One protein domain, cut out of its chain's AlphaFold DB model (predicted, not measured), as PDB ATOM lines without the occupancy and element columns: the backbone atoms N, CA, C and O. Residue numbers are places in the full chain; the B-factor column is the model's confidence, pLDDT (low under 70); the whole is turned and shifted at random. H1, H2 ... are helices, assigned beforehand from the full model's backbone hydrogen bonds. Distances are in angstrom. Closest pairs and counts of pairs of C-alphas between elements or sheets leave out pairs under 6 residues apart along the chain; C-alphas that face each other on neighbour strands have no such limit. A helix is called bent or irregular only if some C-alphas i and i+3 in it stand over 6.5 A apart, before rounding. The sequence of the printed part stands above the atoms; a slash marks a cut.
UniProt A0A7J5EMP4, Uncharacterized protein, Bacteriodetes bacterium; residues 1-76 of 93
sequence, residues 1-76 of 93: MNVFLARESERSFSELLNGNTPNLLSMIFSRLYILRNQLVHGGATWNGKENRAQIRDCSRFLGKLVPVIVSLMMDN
ATOM      1  N   MET A   1     114.608 164.833 137.602       47.47
ATOM      2  CA  MET A   1     114.536 164.405 136.186       47.47
ATOM      3  C   MET A   1     114.356 162.886 136.037       47.47
ATOM      4  O   MET A   1     113.382 162.483 135.422       47.47
ATOM      5  N   ASN A   2     115.201 162.035 136.648       36.12
ATOM      6  CA  ASN A   2     115.150 160.568 136.454       36.12
ATOM      7  C   ASN A   2     113.860 159.862 136.921       36.12
ATOM      8  O   ASN A   2     113.404 158.935 136.261       36.12
ATOM      9  N   VAL A   3     113.221 160.317 138.003       38.84
ATOM     10  CA  VAL A   3     111.965 159.706 138.494       38.84
ATOM     11  C   VAL A   3     110.768 160.009 137.576       38.84
ATOM     12  O   VAL A   3     109.821 159.230 137.509       38.84
ATOM     13  N   PHE A   4     110.808 161.122 136.837       44.94
ATOM     14  CA  PHE A   4     109.709 161.541 135.961       44.94
ATOM     15  C   PHE A   4     109.690 160.733 134.653       44.94
ATOM     16  O   PHE A   4     108.631 160.295 134.215       44.94
ATOM     17  N   LEU A   5     110.873 160.448 134.094       53.91
ATOM     18  CA  LEU A   5     111.029 159.614 132.896       53.91
ATOM     19  C   LEU A   5     110.670 158.140 133.156       53.91
ATOM     20  O   LEU A   5     110.050 157.502 132.308       53.91
ATOM     21  N   ALA A   6     111.000 157.612 134.339       51.50
ATOM     22  CA  ALA A   6     110.652 156.241 134.720       51.50
ATOM     23  C   ALA A   6     109.127 156.031 134.800       51.50
ATOM     24  O   ALA A   6     108.599 155.083 134.222       51.50
ATOM     25  N   ARG A   7     108.404 156.970 135.425       58.91
ATOM     26  CA  ARG A   7     106.935 156.921 135.533       58.91
ATOM     27  C   ARG A   7     106.233 157.039 134.183       58.91
ATOM     28  O   ARG A   7     105.208 156.401 133.965       58.91
ATOM     29  N   GLU A   8     106.784 157.834 133.269       64.25
ATOM     30  CA  GLU A   8     106.273 157.931 131.901       64.25
ATOM     31  C   GLU A   8     106.399 156.597 131.152       64.25
ATOM     32  O   GLU A   8     105.461 156.186 130.472       64.25
ATOM     33  N   SER A   9     107.526 155.893 131.304       67.06
ATOM     34  CA  SER A   9     107.744 154.573 130.698       67.06
ATOM     35  C   SER A   9     106.780 153.513 131.240       67.06
ATOM     36  O   SER A   9     106.218 152.744 130.462       67.06
ATOM     37  N   GLU A  10     106.547 153.482 132.555       69.69
ATOM     38  CA  GLU A  10     105.595 152.550 133.181       69.69
ATOM     39  C   GLU A  10     104.159 152.793 132.708       69.69
ATOM     40  O   GLU A  10     103.429 151.852 132.387       69.69
ATOM     41  N   ARG A  11     103.764 154.065 132.589       69.88
ATOM     42  CA  ARG A  11     102.443 154.446 132.082       69.88
ATOM     43  C   ARG A  11     102.275 154.078 130.609       69.88
ATOM     44  O   ARG A  11     101.254 153.498 130.259       69.88
ATOM     45  N   SER A  12     103.308 154.312 129.791       67.12
ATOM     46  CA  SER A  12     103.352 153.891 128.378       67.12
ATOM     47  C   SER A  12     103.101 152.390 128.236       67.12
ATOM     48  O   SER A  12     102.348 151.949 127.372       67.12
ATOM     49  N   PHE A  13     103.756 151.599 129.090       72.44
ATOM     50  CA  PHE A  13     103.657 150.146 129.067       72.44
ATOM     51  C   PHE A  13     102.267 149.671 129.499       72.44
ATOM     52  O   PHE A  13     101.680 148.817 128.846       72.44
ATOM     53  N   SER A  14     101.696 150.279 130.540       72.44
ATOM     54  CA  SER A  14     100.316 150.011 130.958       72.44
ATOM     55  C   SER A  14      99.293 150.375 129.873       72.44
ATOM     56  O   SER A  14      98.358 149.618 129.623       72.44
ATOM     57  N   GLU A  15      99.467 151.495 129.170       74.81
ATOM     58  CA  GLU A  15      98.587 151.893 128.061       74.81
ATOM     59  C   GLU A  15      98.679 150.937 126.870       74.81
ATOM     60  O   GLU A  15      97.648 150.591 126.292       74.81
ATOM     61  N   LEU A  16      99.888 150.461 126.552       75.19
ATOM     62  CA  LEU A  16     100.108 149.419 125.552       75.19
ATOM     63  C   LEU A  16      99.362 148.128 125.928       75.19
ATOM     64  O   LEU A  16      98.650 147.571 125.096       75.19
ATOM     65  N   LEU A  17      99.485 147.680 127.183       75.62
ATOM     66  CA  LEU A  17      98.804 146.481 127.688       75.62
ATOM     67  C   LEU A  17      97.277 146.617 127.672       75.62
ATOM     68  O   LEU A  17      96.577 145.638 127.432       75.62
ATOM     69  N   ASN A  18      96.765 147.828 127.889       81.00
ATOM     70  CA  ASN A  18      95.334 148.124 127.880       81.00
ATOM     71  C   ASN A  18      94.787 148.474 126.483       81.00
ATOM     72  O   ASN A  18      93.621 148.846 126.363       81.00
ATOM     73  N   GLY A  19      95.611 148.406 125.429       80.81
ATOM     74  CA  GLY A  19      95.202 148.725 124.058       80.81
ATOM     75  C   GLY A  19      94.797 150.188 123.842       80.81
ATOM     76  O   GLY A  19      94.142 150.506 122.846       80.81
ATOM     77  N   ASN A  20      95.178 151.095 124.747       86.00
ATOM     78  CA  ASN A  20      94.804 152.507 124.682       86.00
ATOM     79  C   ASN A  20      95.703 153.266 123.696       86.00
ATOM     80  O   ASN A  20      96.563 154.072 124.056       86.00
ATOM     81  N   THR A  21      95.486 152.968 122.418       87.81
ATOM     82  CA  THR A  21      96.243 153.520 121.293       87.81
ATOM     83  C   THR A  21      96.181 155.056 121.228       87.81
ATOM     84  O   THR A  21      97.232 155.659 121.012       87.81
ATOM     85  N   PRO A  22      95.031 155.727 121.464       88.44
ATOM     86  CA  PRO A  22      94.968 157.192 121.435       88.44
ATOM     87  C   PRO A  22      95.872 157.881 122.469       88.44
ATOM     88  O   PRO A  22      96.577 158.835 122.127       88.44
ATOM     89  N   ASN A  23      95.906 157.390 123.711       84.88
ATOM     90  CA  ASN A  23      96.783 157.960 124.741       84.88
ATOM     91  C   ASN A  23      98.259 157.704 124.426       84.88
ATOM     92  O   ASN A  23      99.072 158.632 124.489       84.88
ATOM     93  N   LEU A  24      98.586 156.488 123.978       87.06
ATOM     94  CA  LEU A  24      99.946 156.134 123.587       87.06
ATOM     95  C   LEU A  24     100.453 157.030 122.445       87.06
ATOM     96  O   LEU A  24     101.566 157.556 122.514       87.06
ATOM     97  N   LEU A  25      99.630 157.253 121.415       90.06
ATOM     98  CA  LEU A  25      99.953 158.158 120.310       90.06
ATOM     99  C   LEU A  25     100.119 159.603 120.787       90.06
ATOM    100  O   LEU A  25     101.091 160.249 120.405       90.06
ATOM    101  N   SER A  26      99.241 160.087 121.668       89.44
ATOM    102  CA  SER A  26      99.336 161.444 122.230       89.44
ATOM    103  C   SER A  26     100.664 161.667 122.958       89.44
ATOM    104  O   SER A  26     101.332 162.687 122.764       89.44
ATOM    105  N   MET A  27     101.105 160.687 123.746       87.88
ATOM    106  CA  MET A  27     102.400 160.744 124.421       87.88
ATOM    107  C   MET A  27     103.570 160.702 123.422       87.88
ATOM    108  O   MET A  27     104.528 161.467 123.565       87.88
ATOM    109  N   ILE A  28     103.507 159.853 122.390       90.69
ATOM    110  CA  ILE A  28     104.539 159.805 121.340       90.69
ATOM    111  C   ILE A  28     104.619 161.147 120.594       90.69
ATOM    112  O   ILE A  28     105.721 161.652 120.372       90.69
ATOM    113  N   PHE A  29     103.485 161.764 120.258       92.50
ATOM    114  CA  PHE A  29     103.436 163.072 119.595       92.50
ATOM    115  C   PHE A  29     104.024 164.188 120.458       92.50
ATOM    116  O   PHE A  29     104.790 165.007 119.948       92.50
ATOM    117  N   SER A  30     103.770 164.177 121.767       90.94
ATOM    118  CA  SER A  30     104.415 165.103 122.707       90.94
ATOM    119  C   SER A  30     105.947 164.975 122.675       90.94
ATOM    120  O   SER A  30     106.668 165.969 122.557       90.94
ATOM    121  N   ARG A  31     106.470 163.740 122.670       89.69
ATOM    122  CA  ARG A  31     107.918 163.487 122.577       89.69
ATOM    123  C   ARG A  31     108.508 163.923 121.236       89.69
ATOM    124  O   ARG A  31     109.592 164.503 121.213       89.69
ATOM    125  N   LEU A  32     107.792 163.702 120.132       92.31
ATOM    126  CA  LEU A  32     108.189 164.185 118.805       92.31
ATOM    127  C   LEU A  32     108.264 165.714 118.755       92.31
ATOM    128  O   LEU A  32     109.217 166.259 118.198       92.31
ATOM    129  N   TYR A  33     107.301 166.404 119.365       90.75
ATOM    130  CA  TYR A  33     107.289 167.863 119.445       90.75
ATOM    131  C   TYR A  33     108.499 168.400 120.223       90.75
ATOM    132  O   TYR A  33     109.201 169.294 119.743       90.75
ATOM    133  N   ILE A  34     108.805 167.805 121.381       88.44
ATOM    134  CA  ILE A  34     109.997 168.150 122.171       88.44
ATOM    135  C   ILE A  34     111.272 167.905 121.358       88.44
ATOM    136  O   ILE A  34     112.129 168.787 121.295       88.44
ATOM    137  N   LEU A  35     111.387 166.750 120.694       88.75
ATOM    138  CA  LEU A  35     112.548 166.424 119.867       88.75
ATOM    139  C   LEU A  35     112.719 167.437 118.729       88.75
ATOM    140  O   LEU A  35     113.811 167.970 118.549       88.75
ATOM    141  N   ARG A  36     111.649 167.773 117.998       90.12
ATOM    142  CA  ARG A  36     111.680 168.805 116.949       90.12
ATOM    143  C   ARG A  36     112.168 170.138 117.507       90.12
ATOM    144  O   ARG A  36     113.007 170.785 116.884       90.12
ATOM    145  N   ASN A  37     111.693 170.538 118.684       87.38
ATOM    146  CA  ASN A  37     112.125 171.784 119.313       87.38
ATOM    147  C   ASN A  37     113.605 171.755 119.704       87.38
ATOM    148  O   ASN A  37     114.300 172.741 119.479       87.38
ATOM    149  N   GLN A  38     114.118 170.627 120.196       85.44
ATOM    150  CA  GLN A  38     115.547 170.459 120.486       85.44
ATOM    151  C   GLN A  38     116.417 170.549 119.224       85.44
ATOM    152  O   GLN A  38     117.520 171.094 119.278       85.44
ATOM    153  N   LEU A  39     115.932 170.045 118.086       85.38
ATOM    154  CA  LEU A  39     116.656 170.121 116.814       85.38
ATOM    155  C   LEU A  39     116.668 171.534 116.225       85.38
ATOM    156  O   LEU A  39     117.683 171.947 115.675       85.38
ATOM    157  N   VAL A  40     115.556 172.265 116.335       85.75
ATOM    158  CA  VAL A  40     115.392 173.584 115.700       85.75
ATOM    159  C   VAL A  40     115.930 174.724 116.565       85.75
ATOM    160  O   VAL A  40     116.544 175.648 116.040       85.75
ATOM    161  N   HIS A  41     115.706 174.686 117.881       82.81
ATOM    162  CA  HIS A  41     115.931 175.838 118.768       82.81
ATOM    163  C   HIS A  41     117.177 175.723 119.657       82.81
ATOM    164  O   HIS A  41     117.413 176.594 120.486       82.81
ATOM    165  N   GLY A  42     117.994 174.684 119.473       70.06
ATOM    166  CA  GLY A  42     119.224 174.506 120.244       70.06
ATOM    167  C   GLY A  42     119.008 173.673 121.505       70.06
ATOM    168  O   GLY A  42     118.892 174.182 122.613       70.06
ATOM    169  N   GLY A  43     118.993 172.357 121.311       70.81
ATOM    170  CA  GLY A  43     119.172 171.325 122.337       70.81
ATOM    171  C   GLY A  43     120.023 170.145 121.844       70.81
ATOM    172  O   GLY A  43     120.343 169.252 122.621       70.81
ATOM    173  N   ALA A  44     120.410 170.157 120.563       69.12
ATOM    174  CA  ALA A  44     121.341 169.218 119.957       69.12
ATOM    175  C   ALA A  44     122.724 169.877 119.845       69.12
ATOM    176  O   ALA A  44     122.903 170.860 119.129       69.12
ATOM    177  N   THR A  45     123.709 169.351 120.570       68.62
ATOM    178  CA  THR A  45     125.093 169.826 120.472       68.62
ATOM    179  C   THR A  45     125.718 169.401 119.140       68.62
ATOM    180  O   THR A  45     125.347 168.378 118.554       68.62
ATOM    181  N   TRP A  46     126.680 170.180 118.635       64.19
ATOM    182  CA  TRP A  46     127.429 169.820 117.428       64.19
ATOM    183  C   TRP A  46     128.114 168.459 117.610       64.19
ATOM    184  O   TRP A  46     128.851 168.250 118.570       64.19
ATOM    185  N   ASN A  47     127.835 167.516 116.704       63.66
ATOM    186  CA  ASN A  47     128.251 166.110 116.804       63.66
ATOM    187  C   ASN A  47     127.799 165.378 118.093       63.66
ATOM    188  O   ASN A  47     128.342 164.330 118.452       63.66
ATOM    189  N   GLY A  48     126.785 165.908 118.779       68.44
ATOM    190  CA  GLY A  48     126.179 165.295 119.952       68.44
ATOM    191  C   GLY A  48     125.495 163.970 119.621       68.44
ATOM    192  O   GLY A  48     124.853 163.814 118.579       68.44
ATOM    193  N   LYS A  49     125.630 162.993 120.523       71.00
ATOM    194  CA  LYS A  49     125.029 161.656 120.380       71.00
ATOM    195  C   LYS A  49     123.610 161.572 120.952       71.00
ATOM    196  O   LYS A  49     122.848 160.711 120.520       71.00
ATOM    197  N   GLU A  50     123.242 162.489 121.846       75.69
ATOM    198  CA  GLU A  50     122.025 162.409 122.669       75.69
ATOM    199  C   GLU A  50     120.728 162.294 121.853       75.69
ATOM    200  O   GLU A  50     119.884 161.439 122.121       75.69
ATOM    201  N   ASN A  51     120.579 163.092 120.793       82.31
ATOM    202  CA  ASN A  51     119.363 163.064 119.976       82.31
ATOM    203  C   ASN A  51     119.415 162.030 118.843       82.31
ATOM    204  O   ASN A  51     118.378 161.715 118.270       82.31
ATOM    205  N   ARG A  52     120.587 161.470 118.503       85.56
ATOM    206  CA  ARG A  52     120.748 160.573 117.337       85.56
ATOM    207  C   ARG A  52     119.874 159.325 117.447       85.56
ATOM    208  O   ARG A  52     119.224 158.947 116.475       85.56
ATOM    209  N   ALA A  53     119.848 158.699 118.626       87.12
ATOM    210  CA  ALA A  53     119.018 157.523 118.876       87.12
ATOM    211  C   ALA A  53     117.524 157.866 118.773       87.12
ATOM    212  O   ALA A  53     116.787 157.186 118.064       87.12
ATOM    213  N   GLN A  54     117.109 158.980 119.385       87.75
ATOM    214  CA  GLN A  54     115.721 159.444 119.358       87.75
ATOM    215  C   GLN A  54     115.258 159.776 117.936       87.75
ATOM    216  O   GLN A  54     114.183 159.343 117.537       87.75
ATOM    217  N   ILE A  55     116.083 160.468 117.142       90.31
ATOM    218  CA  ILE A  55     115.797 160.773 115.731       90.31
ATOM    219  C   ILE A  55     115.608 159.489 114.928       90.31
ATOM    220  O   ILE A  55     114.639 159.378 114.181       90.31
ATOM    221  N   ARG A  56     116.506 158.509 115.085       91.81
ATOM    222  CA  ARG A  56     116.406 157.224 114.381       91.81
ATOM    223  C   ARG A  56     115.091 156.518 114.705       91.81
ATOM    224  O   ARG A  56     114.419 156.032 113.797       91.81
ATOM    225  N   ASP A  57     114.731 156.454 115.980       91.19
ATOM    226  CA  ASP A  57     113.556 155.707 116.424       91.19
ATOM    227  C   ASP A  57     112.258 156.444 116.041       91.19
ATOM    228  O   ASP A  57     111.334 155.834 115.503       91.19
ATOM    229  N   CYS A  58     112.234 157.773 116.172       91.50
ATOM    230  CA  CYS A  58     111.140 158.630 115.709       91.50
ATOM    231  C   CYS A  58     110.957 158.574 114.189       91.50
ATOM    232  O   CYS A  58     109.830 158.485 113.710       91.50
ATOM    233  N   SER A  59     112.048 158.573 113.420       93.88
ATOM    234  CA  SER A  59     112.001 158.445 111.959       93.88
ATOM    235  C   SER A  59     111.419 157.096 111.533       93.88
ATOM    236  O   SER A  59     110.550 157.055 110.663       93.88
ATOM    237  N   ARG A  60     111.808 155.995 112.191       95.12
ATOM    238  CA  ARG A  60     111.217 154.665 111.951       95.12
ATOM    239  C   ARG A  60     109.731 154.615 112.291       95.12
ATOM    240  O   ARG A  60     108.970 153.977 111.570       95.12
ATOM    241  N   PHE A  61     109.327 155.259 113.383       94.00
ATOM    242  CA  PHE A  61     107.925 155.353 113.778       94.00
ATOM    243  C   PHE A  61     107.105 156.155 112.758       94.00
ATOM    244  O   PHE A  61     106.118 155.646 112.230       94.00
ATOM    245  N   LEU A  62     107.553 157.365 112.411       95.50
ATOM    246  CA  LEU A  62     106.890 158.220 111.421       95.50
ATOM    247  C   LEU A  62     106.835 157.563 110.039       95.50
ATOM    248  O   LEU A  62     105.816 157.672 109.367       95.50
ATOM    249  N   GLY A  63     107.869 156.811 109.651       96.62
ATOM    250  CA  GLY A  63     107.883 156.042 108.406       96.62
ATOM    251  C   GLY A  63     106.770 154.993 108.304       96.62
ATOM    252  O   GLY A  63     106.414 154.602 107.199       96.62
ATOM    253  N   LYS A  64     106.194 154.558 109.432       94.94
ATOM    254  CA  LYS A  64     105.014 153.679 109.464       94.94
ATOM    255  C   LYS A  64     103.712 154.453 109.624       94.94
ATOM    256  O   LYS A  64     102.713 154.085 109.021       94.94
ATOM    257  N   LEU A  65     103.715 155.506 110.440       94.94
ATOM    258  CA  LEU A  65     102.505 156.251 110.778       94.94
ATOM    259  C   LEU A  65     102.040 157.182 109.652       94.94
ATOM    260  O   LEU A  65     100.852 157.224 109.354       94.94
ATOM    261  N   VAL A  66     102.955 157.932 109.033       95.25
ATOM    262  CA  VAL A  66     102.604 158.927 108.007       95.25
ATOM    263  C   VAL A  66     101.855 158.292 106.827       95.25
ATOM    264  O   VAL A  66     100.820 158.840 106.461       95.25
ATOM    265  N   PRO A  67     102.268 157.129 106.279       97.25
ATOM    266  CA  PRO A  67     101.490 156.453 105.238       97.25
ATOM    267  C   PRO A  67     100.048 156.127 105.650       97.25
ATOM    268  O   PRO A  67      99.143 156.261 104.835       97.25
ATOM    269  N   VAL A  68      99.822 155.745 106.912       95.75
ATOM    270  CA  VAL A  68      98.475 155.453 107.432       95.75
ATOM    271  C   VAL A  68      97.630 156.722 107.495       95.75
ATOM    272  O   VAL A  68      96.481 156.702 107.068       95.75
ATOM    273  N   ILE A  69      98.202 157.831 107.979       93.62
ATOM    274  CA  ILE A  69      97.512 159.131 108.016       93.62
ATOM    275  C   ILE A  69      97.149 159.574 106.595       93.62
ATOM    276  O   ILE A  69      96.007 159.939 106.347       93.62
ATOM    277  N   VAL A  70      98.095 159.494 105.654       93.56
ATOM    278  CA  VAL A  70      97.859 159.880 104.254       93.56
ATOM    279  C   VAL A  70      96.775 159.012 103.616       93.56
ATOM    280  O   VAL A  70      95.872 159.557 102.992       93.56
ATOM    281  N   SER A  71      96.816 157.689 103.812       96.62
ATOM    282  CA  SER A  71      95.761 156.789 103.323       96.62
ATOM    283  C   SER A  71      94.396 157.178 103.884       96.62
ATOM    284  O   SER A  71      93.451 157.327 103.125       96.62
ATOM    285  N   LEU A  72      94.307 157.428 105.196       95.31
ATOM    286  CA  LEU A  72      93.060 157.825 105.849       95.31
ATOM    287  C   LEU A  72      92.493 159.129 105.267       95.31
ATOM    288  O   LEU A  72      91.286 159.225 105.051       95.31
ATOM    289  N   MET A  73      93.355 160.115 105.005       94.19
ATOM    290  CA  MET A  73      92.957 161.375 104.373       94.19
ATOM    291  C   MET A  73      92.454 161.155 102.943       94.19
ATOM    292  O   MET A  73      91.441 161.729 102.557       94.19
ATOM    293  N   MET A  74      93.132 160.302 102.167       94.00
ATOM    294  CA  MET A  74      92.727 159.961 100.797       94.00
ATOM    295  C   MET A  74      91.397 159.202 100.745       94.00
ATOM    296  O   MET A  74      90.604 159.441  99.838       94.00
ATOM    297  N   ASP A  75      91.144 158.324 101.716       97.38
ATOM    298  CA  ASP A  75      89.908 157.543 101.813       97.38
ATOM    299  C   ASP A  75      88.703 158.392 102.263       97.38
ATOM    300  O   ASP A  75      87.559 157.975 102.105       97.38
ATOM    301  N   ASN A  76      88.944 159.584 102.823       96.19
ATOM    302  CA  ASN A  76      87.911 160.478 103.356       96.19
ATOM    303  C   ASN A  76      88.130 161.926 102.865       96.19
ATOM    304  O   ASN A  76      88.422 162.815 103.673       96.19
TER     305      ASN A  76
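What this domain is: This is residues 1 to 76 of the 93 residues of an uncharacterized protein of Bacteriodetes bacterium (UniProt A0A7J5EMP4). Three helices make a loose, open zigzag: H1 and H2 form a splayed hairpin, a V joined at the link between them, and H3 crosses H2 on the side away from H1. H2 is the middle piece, while residues 1 to 7 at one end and residues 63 to 76 at the other stick out. The printed part has 76 residues with three named helices, H1, H2 and H3 in chain order, and no named strand; its class is all helix. It is loose, with a radius of gyration of the C-alphas of 14.7 A and spans of 42 by 29 by 17 A.

Where its parts are: H1, residues 2 to 17, begins at C-alpha 2 (115.150, 160.568, 136.454) and is 23.3 A long. H2, residues 21 to 41, is 29.9 A long. H3, residues 50 to 75, is 38.6 A long and ends at C-alpha 75 (89.908, 157.543, 101.813). H3 has a kink of 34 degrees near residue 61; it is irregular, but only just, with C-alphas 50 and 53 6.9 A apart.

How they stand to each other: H1, with residues 12 to 16 alone, touches residues 21 to 27 of H2; their closest C-alphas, of Ser 12 and Leu 24, are 6.3 A apart. This helical hairpin runs opposite ways at a tilt of 38 degrees, only just steep. H2, with residues 32 to 35 alone, touches residues 51 to 58 of H3; their closest C-alphas, of Leu 32 and Cys 58, are 7.0 A apart. These two run opposite ways at a steep tilt of 55 degrees. H1 and H3 are apart. In H1 and H2 every O i to N i+4 pair is within hydrogen-bond range; in H3, 18 of 22 are.

The domain as a whole: The C-alphas farthest apart, of Trp 46 and Asn 76, are 43.0 A apart. The printed part has no cut. The link from H1 to H2 is tight and that from H2 to H3 is short. The mean pLDDT of the printed part is 81.4; residues 1 to 12 and 44 to 48 are under 70.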